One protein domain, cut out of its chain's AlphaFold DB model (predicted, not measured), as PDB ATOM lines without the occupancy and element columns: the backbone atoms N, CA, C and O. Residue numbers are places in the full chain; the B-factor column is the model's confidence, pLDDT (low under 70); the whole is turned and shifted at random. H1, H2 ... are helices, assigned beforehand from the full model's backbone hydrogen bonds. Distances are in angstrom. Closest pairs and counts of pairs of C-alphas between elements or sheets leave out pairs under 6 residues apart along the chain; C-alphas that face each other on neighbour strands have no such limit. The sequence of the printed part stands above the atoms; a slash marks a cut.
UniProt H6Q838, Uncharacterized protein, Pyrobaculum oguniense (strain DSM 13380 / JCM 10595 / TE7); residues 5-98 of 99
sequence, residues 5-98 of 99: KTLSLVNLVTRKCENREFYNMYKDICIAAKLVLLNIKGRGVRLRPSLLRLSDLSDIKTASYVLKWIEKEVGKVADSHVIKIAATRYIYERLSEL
ATOM      1  N   LYS A   5     -25.926 -11.810  19.972       89.38
ATOM      2  CA  LYS A   5     -25.433 -13.133  19.550       89.38
ATOM      3  C   LYS A   5     -26.174 -13.594  18.306       89.38
ATOM      4  O   LYS A   5     -25.542 -13.991  17.331       89.38
ATOM      5  N   THR A   6     -27.493 -13.447  18.309       90.06
ATOM      6  CA  THR A   6     -28.324 -13.760  17.149       90.06
ATOM      7  C   THR A   6     -27.936 -12.926  15.930       90.06
ATOM      8  O   THR A   6     -27.778 -13.467  14.838       90.06
ATOM      9  N   LEU A   7     -27.700 -11.620  16.101       91.94
ATOM     10  CA  LEU A   7     -27.236 -10.773  15.000       91.94
ATOM     11  C   LEU A   7     -25.863 -11.220  14.472       91.94
ATOM     12  O   LEU A   7     -25.642 -11.239  13.262       91.94
ATOM     13  N   SER A   8     -24.952 -11.617  15.364       93.44
ATOM     14  CA  SER A   8     -23.629 -12.129  14.985       93.44
ATOM     15  C   SER A   8     -23.729 -13.424  14.176       93.44
ATOM     16  O   SER A   8     -23.059 -13.553  13.151       93.44
ATOM     17  N   LEU A   9     -24.609 -14.346  14.581       93.44
ATOM     18  CA  LEU A   9     -24.881 -15.577  13.840       93.44
ATOM     19  C   LEU A   9     -25.452 -15.277  12.451       93.44
ATOM     20  O   LEU A   9     -24.942 -15.784  11.456       93.44
ATOM     21  N   VAL A  10     -26.473 -14.420  12.363       94.31
ATOM     22  CA  VAL A  10     -27.097 -14.052  11.082       94.31
ATOM     23  C   VAL A  10     -26.080 -13.393  10.147       94.31
ATOM     24  O   VAL A  10     -26.047 -13.708   8.958       94.31
ATOM     25  N   ASN A  11     -25.199 -12.534  10.667       95.06
ATOM     26  CA  ASN A  11     -24.115 -11.940   9.882       95.06
ATOM     27  C   ASN A  11     -23.106 -12.988   9.394       95.06
ATOM     28  O   ASN A  11     -22.668 -12.922   8.246       95.06
ATOM     29  N   LEU A  12     -22.751 -13.969  10.230       94.94
ATOM     30  CA  LEU A  12     -21.872 -15.071   9.833       94.94
ATOM     31  C   LEU A  12     -22.497 -15.914   8.714       94.94
ATOM     32  O   LEU A  12     -21.837 -16.176   7.711       94.94
ATOM     33  N   VAL A  13     -23.771 -16.288   8.863       94.75
ATOM     34  CA  VAL A  13     -24.539 -17.005   7.834       94.75
ATOM     35  C   VAL A  13     -24.571 -16.199   6.540       94.75
ATOM     36  O   VAL A  13     -24.255 -16.725   5.480       94.75
ATOM     37  N   THR A  14     -24.863 -14.901   6.624       94.81
ATOM     38  CA  THR A  14     -24.918 -14.013   5.453       94.81
ATOM     39  C   THR A  14     -23.579 -13.971   4.715       94.81
ATOM     40  O   THR A  14     -23.565 -14.085   3.494       94.81
ATOM     41  N   ARG A  15     -22.450 -13.901   5.434       96.31
ATOM     42  CA  ARG A  15     -21.109 -13.990   4.825       96.31
ATOM     43  C   ARG A  15     -20.876 -15.332   4.133       96.31
ATOM     44  O   ARG A  15     -20.285 -15.377   3.062       96.31
ATOM     45  N   LYS A  16     -21.345 -16.443   4.710       95.69
ATOM     46  CA  LYS A  16     -21.250 -17.768   4.067       95.69
ATOM     47  C   LYS A  16     -22.089 -17.848   2.792       95.69
ATOM     48  O   LYS A  16     -21.653 -18.474   1.834       95.69
ATOM     49  N   CYS A  17     -23.232 -17.169   2.749       94.69
ATOM     50  CA  CYS A  17     -24.101 -17.100   1.574       94.69
ATOM     51  C   CYS A  17     -23.487 -16.369   0.368       94.69
ATOM     52  O   CYS A  17     -24.029 -16.476  -0.727       94.69
ATOM     53  N   GLU A  18     -22.367 -15.654   0.532       93.88
ATOM     54  CA  GLU A  18     -21.594 -15.103  -0.593       93.88
ATOM     55  C   GLU A  18     -20.886 -16.209  -1.394       93.88
ATOM     56  O   GLU A  18     -20.621 -16.055  -2.587       93.88
ATOM     57  N   ASN A  19     -20.612 -17.357  -0.763       96.62
ATOM     58  CA  ASN A  19     -20.117 -18.535  -1.458       96.62
ATOM     59  C   ASN A  19     -21.271 -19.227  -2.203       96.62
ATOM     60  O   ASN A  19     -22.267 -19.639  -1.608       96.62
ATOM     61  N   ARG A  20     -21.111 -19.394  -3.519       93.56
ATOM     62  CA  ARG A  20     -22.156 -19.935  -4.401       93.56
ATOM     63  C   ARG A  20     -22.526 -21.389  -4.098       93.56
ATOM     64  O   ARG A  20     -23.689 -21.756  -4.242       93.56
ATOM     65  N   GLU A  21     -21.562 -22.211  -3.701       95.00
ATOM     66  CA  GLU A  21     -21.800 -23.610  -3.335       95.00
ATOM     67  C   GLU A  21     -22.638 -23.688  -2.058       95.00
ATOM     68  O   GLU A  21     -23.691 -24.328  -2.045       95.00
ATOM     69  N   PHE A  22     -22.245 -22.923  -1.035       95.38
ATOM     70  CA  PHE A  22     -23.003 -22.806   0.208       95.38
ATOM     71  C   PHE A  22     -24.416 -22.267  -0.040       95.38
ATOM     72  O   PHE A  22     -25.387 -22.829   0.460       95.38
ATOM     73  N   TYR A  23     -24.555 -21.217  -0.855       95.19
ATOM     74  CA  TYR A  23     -25.858 -20.646  -1.197       95.19
ATOM     75  C   TYR A  23     -26.778 -21.656  -1.883       95.19
ATOM     76  O   TYR A  23     -27.962 -21.725  -1.573       95.19
ATOM     77  N   ASN A  24     -26.255 -22.444  -2.821       92.88
ATOM     78  CA  ASN A  24     -27.059 -23.440  -3.523       92.88
ATOM     79  C   ASN A  24     -27.504 -24.579  -2.602       92.88
ATOM     80  O   ASN A  24     -28.627 -25.058  -2.746       92.88
ATOM     81  N   MET A  25     -26.646 -24.979  -1.661       94.44
ATOM     82  CA  MET A  25     -26.927 -26.048  -0.703       94.44
ATOM     83  C   MET A  25     -27.897 -25.607   0.405       94.44
ATOM     84  O   MET A  25     -28.789 -26.364   0.771       94.44
ATOM     85  N   TYR A  26     -27.778 -24.362   0.880       95.69
ATOM     86  CA  TYR A  26     -28.524 -23.814   2.025       95.69
ATOM     87  C   TYR A  26     -29.337 -22.567   1.658       95.69
ATOM     88  O   TYR A  26     -29.376 -21.559   2.373       95.69
ATOM     89  N   LYS A  27     -29.977 -22.617   0.487       95.06
ATOM     90  CA  LYS A  27     -30.665 -21.474  -0.128       95.06
ATOM     91  C   LYS A  27     -31.767 -20.891   0.756       95.06
ATOM     92  O   LYS A  27     -31.956 -19.678   0.811       95.06
ATOM     93  N   ASP A  28     -32.495 -21.754   1.448       96.31
ATOM     94  CA  ASP A  28     -33.547 -21.402   2.396       96.31
ATOM     95  C   ASP A  28     -33.008 -20.606   3.593       96.31
ATOM     96  O   ASP A  28     -33.537 -19.534   3.903       96.31
ATOM     97  N   ILE A  29     -31.911 -21.068   4.198       96.50
ATOM     98  CA  ILE A  29     -31.210 -20.380   5.289       96.50
ATOM     99  C   ILE A  29     -30.707 -19.008   4.819       96.50
ATOM    100  O   ILE A  29     -30.905 -18.004   5.508       96.50
ATOM    101  N   CYS A  30     -30.120 -18.932   3.623       96.00
ATOM    102  CA  CYS A  30     -29.639 -17.674   3.055       96.00
ATOM    103  C   CYS A  30     -30.766 -16.668   2.788       96.00
ATOM    104  O   CYS A  30     -30.631 -15.474   3.075       96.00
ATOM    105  N   ILE A  31     -31.908 -17.138   2.289       95.38
ATOM    106  CA  ILE A  31     -33.091 -16.298   2.086       95.38
ATOM    107  C   ILE A  31     -33.657 -15.808   3.426       95.38
ATOM    108  O   ILE A  31     -34.002 -14.628   3.549       95.38
ATOM    109  N   ALA A  32     -33.717 -16.670   4.442       95.62
ATOM    110  CA  ALA A  32     -34.152 -16.285   5.780       95.62
ATOM    111  C   ALA A  32     -33.205 -15.248   6.410       95.62
ATOM    112  O   ALA A  32     -33.670 -14.238   6.939       95.62
ATOM    113  N   ALA A  33     -31.887 -15.413   6.268       95.44
ATOM    114  CA  ALA A  33     -30.904 -14.432   6.732       95.44
ATOM    115  C   ALA A  33     -31.094 -13.067   6.047       95.44
ATOM    116  O   ALA A  33     -31.122 -12.027   6.711       95.44
ATOM    117  N   LYS A  34     -31.349 -13.066   4.730       93.94
ATOM    118  CA  LYS A  34     -31.680 -11.849   3.976       93.94
ATOM    119  C   LYS A  34     -32.950 -11.174   4.504       93.94
ATOM    120  O   LYS A  34     -32.975  -9.950   4.595       93.94
ATOM    121  N   LEU A  35     -33.982 -11.937   4.883       92.44
ATOM    122  CA  LEU A  35     -35.203 -11.400   5.507       92.44
ATOM    123  C   LEU A  35     -34.919 -10.729   6.856       92.44
ATOM    124  O   LEU A  35     -35.452  -9.649   7.116       92.44
ATOM    125  N   VAL A  36     -34.068 -11.327   7.696       92.81
ATOM    126  CA  VAL A  36     -33.692 -10.755   9.001       92.81
ATOM    127  C   VAL A  36     -33.014  -9.391   8.835       92.81
ATOM    128  O   VAL A  36     -33.357  -8.421   9.525       92.81
ATOM    129  N   LEU A  37     -32.078  -9.299   7.889       91.12
ATOM    130  CA  LEU A  37     -31.299  -8.086   7.625       91.12
ATOM    131  C   LEU A  37     -32.050  -7.050   6.780       91.12
ATOM    132  O   LEU A  37     -31.611  -5.903   6.675       91.12
ATOM    133  N   LEU A  38     -33.196  -7.413   6.202       89.00
ATOM    134  CA  LEU A  38     -33.951  -6.525   5.331       89.00
ATOM    135  C   LEU A  38     -34.423  -5.286   6.104       89.00
ATOM    136  O   LEU A  38     -34.967  -5.367   7.214       89.00
ATOM    137  N   ASN A  39     -34.226  -4.107   5.516       83.00
ATOM    138  CA  ASN A  39     -34.688  -2.851   6.099       83.00
ATOM    139  C   ASN A  39     -36.183  -2.646   5.815       83.00
ATOM    140  O   ASN A  39     -36.578  -1.813   5.001       83.00
ATOM    141  N   ILE A  40     -37.015  -3.464   6.455       79.19
ATOM    142  CA  ILE A  40     -38.469  -3.351   6.400       79.19
ATOM    143  C   ILE A  40     -38.893  -2.318   7.442       79.19
ATOM    144  O   ILE A  40     -38.726  -2.548   8.638       79.19
ATOM    145  N   LYS A  41     -39.439  -1.185   6.994       75.25
ATOM    146  CA  LYS A  41     -40.021  -0.167   7.875       75.25
ATOM    147  C   LYS A  41     -41.538  -0.326   7.915       75.25
ATOM    148  O   LYS A  41     -42.164  -0.464   6.867       75.25
ATOM    149  N   GLY A  42     -42.117  -0.238   9.110       73.50
ATOM    150  CA  GLY A  42     -43.563  -0.125   9.308       73.50
ATOM    151  C   GLY A  42     -44.250  -1.371   9.870       73.50
ATOM    152  O   GLY A  42     -43.676  -2.457   9.974       73.50
ATOM    153  N   ARG A  43     -45.517  -1.168  10.241       73.38
ATOM    154  CA  ARG A  43     -46.462  -2.208  10.659       73.38
ATOM    155  C   ARG A  43     -47.260  -2.678   9.441       73.38
ATOM    156  O   ARG A  43     -47.519  -1.887   8.541       73.38
ATOM    157  N   GLY A  44     -47.672  -3.944   9.423       81.62
ATOM    158  CA  GLY A  44     -48.550  -4.461   8.369       81.62
ATOM    159  C   GLY A  44     -47.824  -4.901   7.094       81.62
ATOM    160  O   GLY A  44     -48.313  -4.712   5.982       81.62
ATOM    161  N   VAL A  45     -46.648  -5.502   7.243       86.50
ATOM    162  CA  VAL A  45     -45.838  -5.985   6.126       86.50
ATOM    163  C   VAL A  45     -46.423  -7.301   5.633       86.50
ATOM    164  O   VAL A  45     -46.533  -8.269   6.384       86.50
ATOM    165  N   ARG A  46     -46.792  -7.347   4.352       87.88
ATOM    166  CA  ARG A  46     -47.325  -8.561   3.730       87.88
ATOM    167  C   ARG A  46     -46.197  -9.447   3.220       87.88
ATOM    168  O   ARG A  46     -45.436  -9.024   2.354       87.88
ATOM    169  N   LEU A  47     -46.149 -10.688   3.692       86.75
ATOM    170  CA  LEU A  47     -45.135 -11.671   3.310       86.75
ATOM    171  C   LEU A  47     -45.326 -12.102   1.852       86.75
ATOM    172  O   LEU A  47     -46.311 -12.752   1.502       86.75
ATOM    173  N   ARG A  48     -44.412 -11.684   0.971       87.94
ATOM    174  CA  ARG A  48     -44.390 -12.067  -0.450       87.94
ATOM    175  C   ARG A  48     -42.949 -12.148  -0.966       87.94
ATOM    176  O   ARG A  48     -42.126 -11.346  -0.526       87.94
ATOM    177  N   PRO A  49     -42.644 -13.023  -1.942       85.19
ATOM    178  CA  PRO A  49     -41.291 -13.151  -2.497       85.19
ATOM    179  C   PRO A  49     -40.722 -11.843  -3.062       85.19
ATOM    180  O   PRO A  49     -39.517 -11.609  -2.993       85.19
ATOM    181  N   SER A  50     -41.586 -10.948  -3.553       84.81
ATOM    182  CA  SER A  50     -41.193  -9.631  -4.069       84.81
ATOM    183  C   SER A  50     -40.478  -8.748  -3.039       84.81
ATOM    184  O   SER A  50     -39.721  -7.863  -3.433       84.81
ATOM    185  N   LEU A  51     -40.647  -9.005  -1.734       82.75
ATOM    186  CA  LEU A  51     -39.906  -8.317  -0.670       82.75
ATOM    187  C   LEU A  51     -38.389  -8.506  -0.792       82.75
ATOM    188  O   LEU A  51     -37.622  -7.620  -0.425       82.75
ATOM    189  N   LEU A  52     -37.953  -9.655  -1.311       85.50
ATOM    190  CA  LEU A  52     -36.549 -10.054  -1.344       85.50
ATOM    191  C   LEU A  52     -35.826  -9.646  -2.630       85.50
ATOM    192  O   LEU A  52     -34.613  -9.858  -2.720       85.50
ATOM    193  N   ARG A  53     -36.547  -9.052  -3.596       85.81
ATOM    194  CA  ARG A  53     -36.027  -8.626  -4.908       85.81
ATOM    195  C   ARG A  53     -35.173  -9.718  -5.570       85.81
ATOM    196  O   ARG A  53     -34.027  -9.481  -5.937       85.81
ATOM    197  N   LEU A  54     -35.711 -10.933  -5.623       88.31
ATOM    198  CA  LEU A  54     -35.039 -12.096  -6.206       88.31
ATOM    199  C   LEU A  54     -35.284 -12.123  -7.717       88.31
ATOM    200  O   LEU A  54     -36.422 -11.943  -8.149       88.31
ATOM    201  N   SER A  55     -34.224 -12.331  -8.494       84.25
ATOM    202  CA  SER A  55     -34.266 -12.451  -9.957       84.25
ATOM    203  C   SER A  55     -34.480 -13.891 -10.416       84.25
ATOM    204  O   SER A  55     -35.174 -14.131 -11.400       84.25
ATOM    205  N   ASP A  56     -33.909 -14.853  -9.692       91.31
ATOM    206  CA  ASP A  56     -33.924 -16.255 -10.087       91.31
ATOM    207  C   ASP A  56     -35.205 -16.978  -9.660       91.31
ATOM    208  O   ASP A  56     -35.631 -16.943  -8.504       91.31
ATOM    209  N   LEU A  57     -35.794 -17.725 -10.596       90.38
ATOM    210  CA  LEU A  57     -36.996 -18.540 -10.371       90.38
ATOM    211  C   LEU A  57     -36.812 -19.578  -9.257       90.38
ATOM    212  O   LEU A  57     -37.740 -19.833  -8.489       90.38
ATOM    213  N   SER A  58     -35.622 -20.180  -9.166       92.19
ATOM    214  CA  SER A  58     -35.285 -21.118  -8.089       92.19
ATOM    215  C   SER A  58     -35.358 -20.432  -6.724       92.19
ATOM    216  O   SER A  58     -35.970 -20.962  -5.799       92.19
ATOM    217  N   ASP A  59     -34.825 -19.217  -6.627       93.00
ATOM    218  CA  ASP A  59     -34.790 -18.449  -5.388       93.00
ATOM    219  C   ASP A  59     -36.189 -17.985  -4.993       93.00
ATOM    220  O   ASP A  59     -36.555 -18.063  -3.825       93.00
ATOM    221  N   ILE A  60     -37.015 -17.582  -5.962       93.62
ATOM    222  CA  ILE A  60     -38.422 -17.231  -5.728       93.62
ATOM    223  C   ILE A  60     -39.203 -18.426  -5.163       93.62
ATOM    224  O   ILE A  60     -40.001 -18.254  -4.235       93.62
ATOM    225  N   LYS A  61     -38.979 -19.639  -5.689       94.44
ATOM    226  CA  LYS A  61     -39.617 -20.861  -5.173       94.44
ATOM    227  C   LYS A  61     -39.191 -21.130  -3.734       94.44
ATOM    228  O   LYS A  61     -40.056 -21.281  -2.874       94.44
ATOM    229  N   THR A  62     -37.889 -21.112  -3.452       95.38
ATOM    230  CA  THR A  62     -37.380 -21.318  -2.089       95.38
ATOM    231  C   THR A  62     -37.888 -20.242  -1.133       95.38
ATOM    232  O   THR A  62     -38.401 -20.558  -0.063       95.38
ATOM    233  N   ALA A  63     -37.866 -18.974  -1.546       95.31
ATOM    234  CA  ALA A  63     -38.409 -17.873  -0.760       95.31
ATOM    235  C   ALA A  63     -39.895 -18.046  -0.468       95.31
ATOM    236  O   ALA A  63     -40.334 -17.726   0.630       95.31
ATOM    237  N   SER A  64     -40.673 -18.579  -1.410       94.38
ATOM    238  CA  SER A  64     -42.092 -18.858  -1.179       94.38
ATOM    239  C   SER A  64     -42.291 -19.905  -0.082       94.38
ATOM    240  O   SER A  64     -43.199 -19.753   0.731       94.38
ATOM    241  N   TYR A  65     -41.435 -20.929  -0.007       95.31
ATOM    242  CA  TYR A  65     -41.486 -21.917   1.073       95.31
ATOM    243  C   TYR A  65     -41.119 -21.310   2.428       95.31
ATOM    244  O   TYR A  65     -41.883 -21.469   3.381       95.31
ATOM    245  N   VAL A  66     -40.015 -20.557   2.500       96.38
ATOM    246  CA  VAL A  66     -39.589 -19.864   3.730       96.38
ATOM    247  C   VAL A  66     -40.674 -18.896   4.206       96.38
ATOM    248  O   VAL A  66     -41.073 -18.910   5.367       96.38
ATOM    249  N   LEU A  67     -41.218 -18.082   3.300       94.69
ATOM    250  CA  LEU A  67     -42.267 -17.119   3.625       94.69
ATOM    251  C   LEU A  67     -43.569 -17.795   4.047       94.69
ATOM    252  O   LEU A  67     -44.232 -17.274   4.933       94.69
ATOM    253  N   LYS A  68     -43.929 -18.943   3.462       95.94
ATOM    254  CA  LYS A  68     -45.106 -19.717   3.883       95.94
ATOM    255  C   LYS A  68     -44.924 -20.299   5.283       95.94
ATOM    256  O   LYS A  68     -45.894 -20.377   6.029       95.94
ATOM    257  N   TRP A  69     -43.706 -20.709   5.635       96.06
ATOM    258  CA  TRP A  69     -43.387 -21.129   6.997       96.06
ATOM    259  C   TRP A  69     -43.549 -19.953   7.970       96.06
ATOM    260  O   TRP A  69     -44.310 -20.051   8.925       96.06
ATOM    261  N   ILE A  70     -42.956 -18.798   7.652       94.94
ATOM    262  CA  ILE A  70     -43.081 -17.585   8.474       94.94
ATOM    263  C   ILE A  70     -44.548 -17.135   8.577       94.94
ATOM    264  O   ILE A  70     -45.004 -16.777   9.655       94.94
ATOM    265  N   GLU A  71     -45.315 -17.188   7.485       94.69
ATOM    266  CA  GLU A  71     -46.743 -16.840   7.461       94.69
ATOM    267  C   GLU A  71     -47.572 -17.709   8.415       94.69
ATOM    268  O   GLU A  71     -48.530 -17.206   8.997       94.69
ATOM    269  N   LYS A  72     -47.208 -18.983   8.618       95.31
ATOM    270  CA  LYS A  72     -47.870 -19.834   9.618       95.31
ATOM    271  C   LYS A  72     -47.581 -19.379  11.048       95.31
ATOM    272  O   LYS A  72     -48.480 -19.441  11.877       95.31
ATOM    273  N   GLU A  73     -46.367 -18.904  11.310       93.62
ATOM    274  CA  GLU A  73     -45.943 -18.446  12.638       93.62
ATOM    275  C   GLU A  73     -46.527 -17.079  13.012       93.62
ATOM    276  O   GLU A  73     -46.905 -16.849  14.157       93.62
ATOM    277  N   VAL A  74     -46.567 -16.142  12.059       93.12
ATOM    278  CA  VAL A  74     -46.841 -14.722  12.361       93.12
ATOM    279  C   VAL A  74     -48.068 -14.162  11.649       93.12
ATOM    280  O   VAL A  74     -48.424 -13.001  11.843       93.12
ATOM    281  N   GLY A  75     -48.714 -14.972  10.813       92.62
ATOM    282  CA  GLY A  75     -49.791 -14.552   9.932       92.62
ATOM    283  C   GLY A  75     -49.297 -13.908   8.634       92.62
ATOM    284  O   GLY A  75     -48.124 -13.600   8.427       92.62
ATOM    285  N   LYS A  76     -50.243 -13.672   7.723       89.88
ATOM    286  CA  LYS A  76     -49.989 -13.151   6.366       89.88
ATOM    287  C   LYS A  76     -49.471 -11.713   6.330       89.88
ATOM    288  O   LYS A  76     -48.867 -11.278   5.342       89.88
ATOM    289  N   VAL A  77     -49.780 -10.959   7.377       90.56
ATOM    290  CA  VAL A  77     -49.465  -9.544   7.536       90.56
ATOM    291  C   VAL A  77     -48.985  -9.351   8.966       90.56
ATOM    292  O   VAL A  77     -49.748  -9.584   9.898       90.56
ATOM    293  N   ALA A  78     -47.735  -8.931   9.133       89.50
ATOM    294  CA  ALA A  78     -47.103  -8.845  10.445       89.50
ATOM    295  C   ALA A  78     -46.228  -7.595  10.578       89.50
ATOM    296  O   ALA A  78     -45.915  -6.909   9.602       89.50
ATOM    297  N   ASP A  79     -45.845  -7.269  11.811       91.00
ATOM    298  CA  ASP A  79     -44.829  -6.250  12.057       91.00
ATOM    299  C   ASP A  79     -43.470  -6.740  11.538       91.00
ATOM    300  O   ASP A  79     -43.098  -7.900  11.735       91.00
ATOM    301  N   SER A  80     -42.713  -5.835  10.918       89.50
ATOM    302  CA  SER A  80     -41.311  -6.038  10.549       89.50
ATOM    303  C   SER A  80     -40.489  -6.748  11.633       89.50
ATOM    304  O   SER A  80     -39.703  -7.641  11.323       89.50
ATOM    305  N   HIS A  81     -40.686  -6.406  12.909       89.69
ATOM    306  CA  HIS A  81     -39.941  -7.001  14.005       89.69
ATOM    307  C   HIS A  81     -40.287  -8.479  14.201       89.69
ATOM    308  O   HIS A  81     -39.392  -9.311  14.350       89.69
ATOM    309  N   VAL A  82     -41.578  -8.802  14.151       92.06
ATOM    310  CA  VAL A  82     -42.098 -10.161  14.325       92.06
ATOM    311  C   VAL A  82     -41.658 -11.051  13.158       92.06
ATOM    312  O   VAL A  82     -41.208 -12.172  13.379       92.06
ATOM    313  N   ILE A  83     -41.658 -10.516  11.932       92.94
ATOM    314  CA  ILE A  83     -41.124 -11.202  10.744       92.94
ATOM    315  C   ILE A  83     -39.647 -11.549  10.932       92.94
ATOM    316  O   ILE A  83     -39.239 -12.673  10.654       92.94
ATOM    317  N   LYS A  84     -38.839 -10.602  11.422       93.25
ATOM    318  CA  LYS A  84     -37.408 -10.838  11.645       93.25
ATOM    319  C   LYS A  84     -37.151 -11.887  12.726       93.25
ATOM    320  O   LYS A  84     -36.239 -12.695  12.574       93.25
ATOM    321  N   ILE A  85     -37.953 -11.908  13.793       93.25
ATOM    322  CA  ILE A  85     -37.868 -12.950  14.826       93.25
ATOM    323  C   ILE A  85     -38.191 -14.322  14.224       93.25
ATOM    324  O   ILE A  85     -37.412 -15.254  14.403       93.25
ATOM    325  N   ALA A  86     -39.286 -14.445  13.475       94.75
ATOM    326  CA  ALA A  86     -39.666 -15.710  12.849       94.75
ATOM    327  C   ALA A  86     -38.634 -16.188  11.815       94.75
ATOM    328  O   ALA A  86     -38.248 -17.350  11.827       94.75
ATOM    329  N   ALA A  87     -38.103 -15.289  10.982       94.88
ATOM    330  CA  ALA A  87     -37.024 -15.624  10.053       94.88
ATOM    331  C   ALA A  87     -35.753 -16.094  10.783       94.88
ATOM    332  O   ALA A  87     -35.069 -16.997  10.316       94.88
ATOM    333  N   THR A  88     -35.457 -15.526  11.954       95.12
ATOM    334  CA  THR A  88     -34.343 -15.993  12.786       95.12
ATOM    335  C   THR A  88     -34.607 -17.394  13.341       95.12
ATOM    336  O   THR A  88     -33.722 -18.244  13.286       95.12
ATOM    337  N   ARG A  89     -35.815 -17.660  13.854       95.25
ATOM    338  CA  ARG A  89     -36.196 -19.000  14.330       95.25
ATOM    339  C   ARG A  89     -36.040 -20.046  13.236       95.25
ATOM    340  O   ARG A  89     -35.417 -21.068  13.482       95.25
ATOM    341  N   TYR A  90     -36.486 -19.722  12.025       96.38
ATOM    342  CA  TYR A  90     -36.294 -20.577  10.860       96.38
ATOM    343  C   TYR A  90     -34.815 -20.934  10.643       96.38
ATOM    344  O   TYR A  90     -34.486 -22.095  10.441       96.38
ATOM    345  N   ILE A  91     -33.903 -19.959  10.734       95.62
ATOM    346  CA  ILE A  91     -32.457 -20.221  10.614       95.62
ATOM    347  C   ILE A  91     -31.987 -21.192  11.702       95.62
ATOM    348  O   ILE A  91     -31.280 -22.143  11.389       95.62
ATOM    349  N   TYR A  92     -32.372 -20.969  12.962       94.31
ATOM    350  CA  TYR A  92     -31.968 -21.839  14.069       94.31
ATOM    351  C   TYR A  92     -32.481 -23.268  13.907       94.31
ATOM    352  O   TYR A  92     -31.696 -24.197  14.067       94.31
ATOM    353  N   GLU A  93     -33.756 -23.446  13.558       94.88
ATOM    354  CA  GLU A  93     -34.338 -24.771  13.332       94.88
ATOM    355  C   GLU A  93     -33.591 -25.509  12.221       94.88
ATOM    356  O   GLU A  93     -33.094 -26.613  12.434       94.88
ATOM    357  N   ARG A  94     -33.389 -24.861  11.070       94.88
ATOM    358  CA  ARG A  94     -32.698 -25.485   9.934       94.88
ATOM    359  C   ARG A  94     -31.232 -25.777  10.221       94.88
ATOM    360  O   ARG A  94     -30.728 -26.791   9.765       94.88
ATOM    361  N   LEU A  95     -30.541 -24.932  10.988       92.25
ATOM    362  CA  LEU A  95     -29.177 -25.225  11.431       92.25
ATOM    363  C   LEU A  95     -29.133 -26.385  12.434       92.25
ATOM    364  O   LEU A  95     -28.193 -27.168  12.390       92.25
ATOM    365  N   SER A  96     -30.131 -26.508  13.312       92.19
ATOM    366  CA  SER A  96     -30.199 -27.609  14.280       92.19
ATOM    367  C   SER A  96     -30.486 -28.965  13.634       92.19
ATOM    368  O   SER A  96     -30.016 -29.970  14.138       92.19
ATOM    369  N   GLU A  97     -31.189 -28.994  12.500       92.56
ATOM    370  CA  GLU A  97     -31.422 -30.214  11.711       92.56
ATOM    371  C   GLU A  97     -30.163 -30.710  10.973       92.56
ATOM    372  O   GLU A  97     -30.149 -31.827  10.459       92.56
ATOM    373  N   LEU A  98     -29.126 -29.872  10.875       85.81
ATOM    374  CA  LEU A  98     -27.869 -30.169  10.178       85.81
ATOM    375  C   LEU A  98     -26.741 -30.620  11.119       85.81
ATOM    376  O   LEU A  98     -25.665 -30.973  10.630       85.81
TER     377      LEU A  98
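Overview. This is residues 5 to 98 of the 99 residues of an uncharacterized protein of Pyrobaculum oguniense (strain DSM 13380 / JCM 10595 / TE7) (UniProt H6Q838). A core helix, H3, sits in the middle of a small helical body, with H1 on one side of it, H5 on the opposite side, and the long H6 running beside it; most of these helices cross. The short H2 lies off the end of H1, and the small H4 packs on H3 and H5. The printed part has 94 residues, with six named helices in the order H1 to H6 and no named strand: the class is all helix. It is compact, with a radius of gyration of the C-alphas of 12.3 A and spans of 35 by 32 by 23 A.

Along the chain. H1, residues 5 to 16, begins at C-alpha 5 (-25.433, -13.133, 19.550) and is 16.7 A long. H2 is residues 20 to 25, 8.6 A, and H3 residues 27 to 37, 15.5 A. H4 is residues 49 to 52, 5.8 A. H5, residues 57 to 74, is 25.1 A. H6, residues 80 to 96, is 24.6 A and ends at C-alpha 96 (-30.199, -27.609, 14.280).

Arrangement. H3 is the hub, touching H1, H4, H5 and H6. H1, with residues 10 to 14 alone, touches it at a steep tilt of 50 degrees; the C-alphas of Val 10 and Ala 33 are closest, 5.8 A. H6 touches H3 at a shallow tilt of 34 degrees, only just short of steep, opposite ways, with C-alphas 36 and 84 closest, 4.6 A. H1 and H5 are apart. Every O i to N i+4 pair is within hydrogen-bond range in H1, H2, H3, H5 and H6; H4 is too short for one.

Size, cuts and confidence. C-alphas 21 and 43 are farthest apart, 35.5 A. The printed part has no cut. The link from H3 to H4 is long. No printed residue is under 70 in pLDDT.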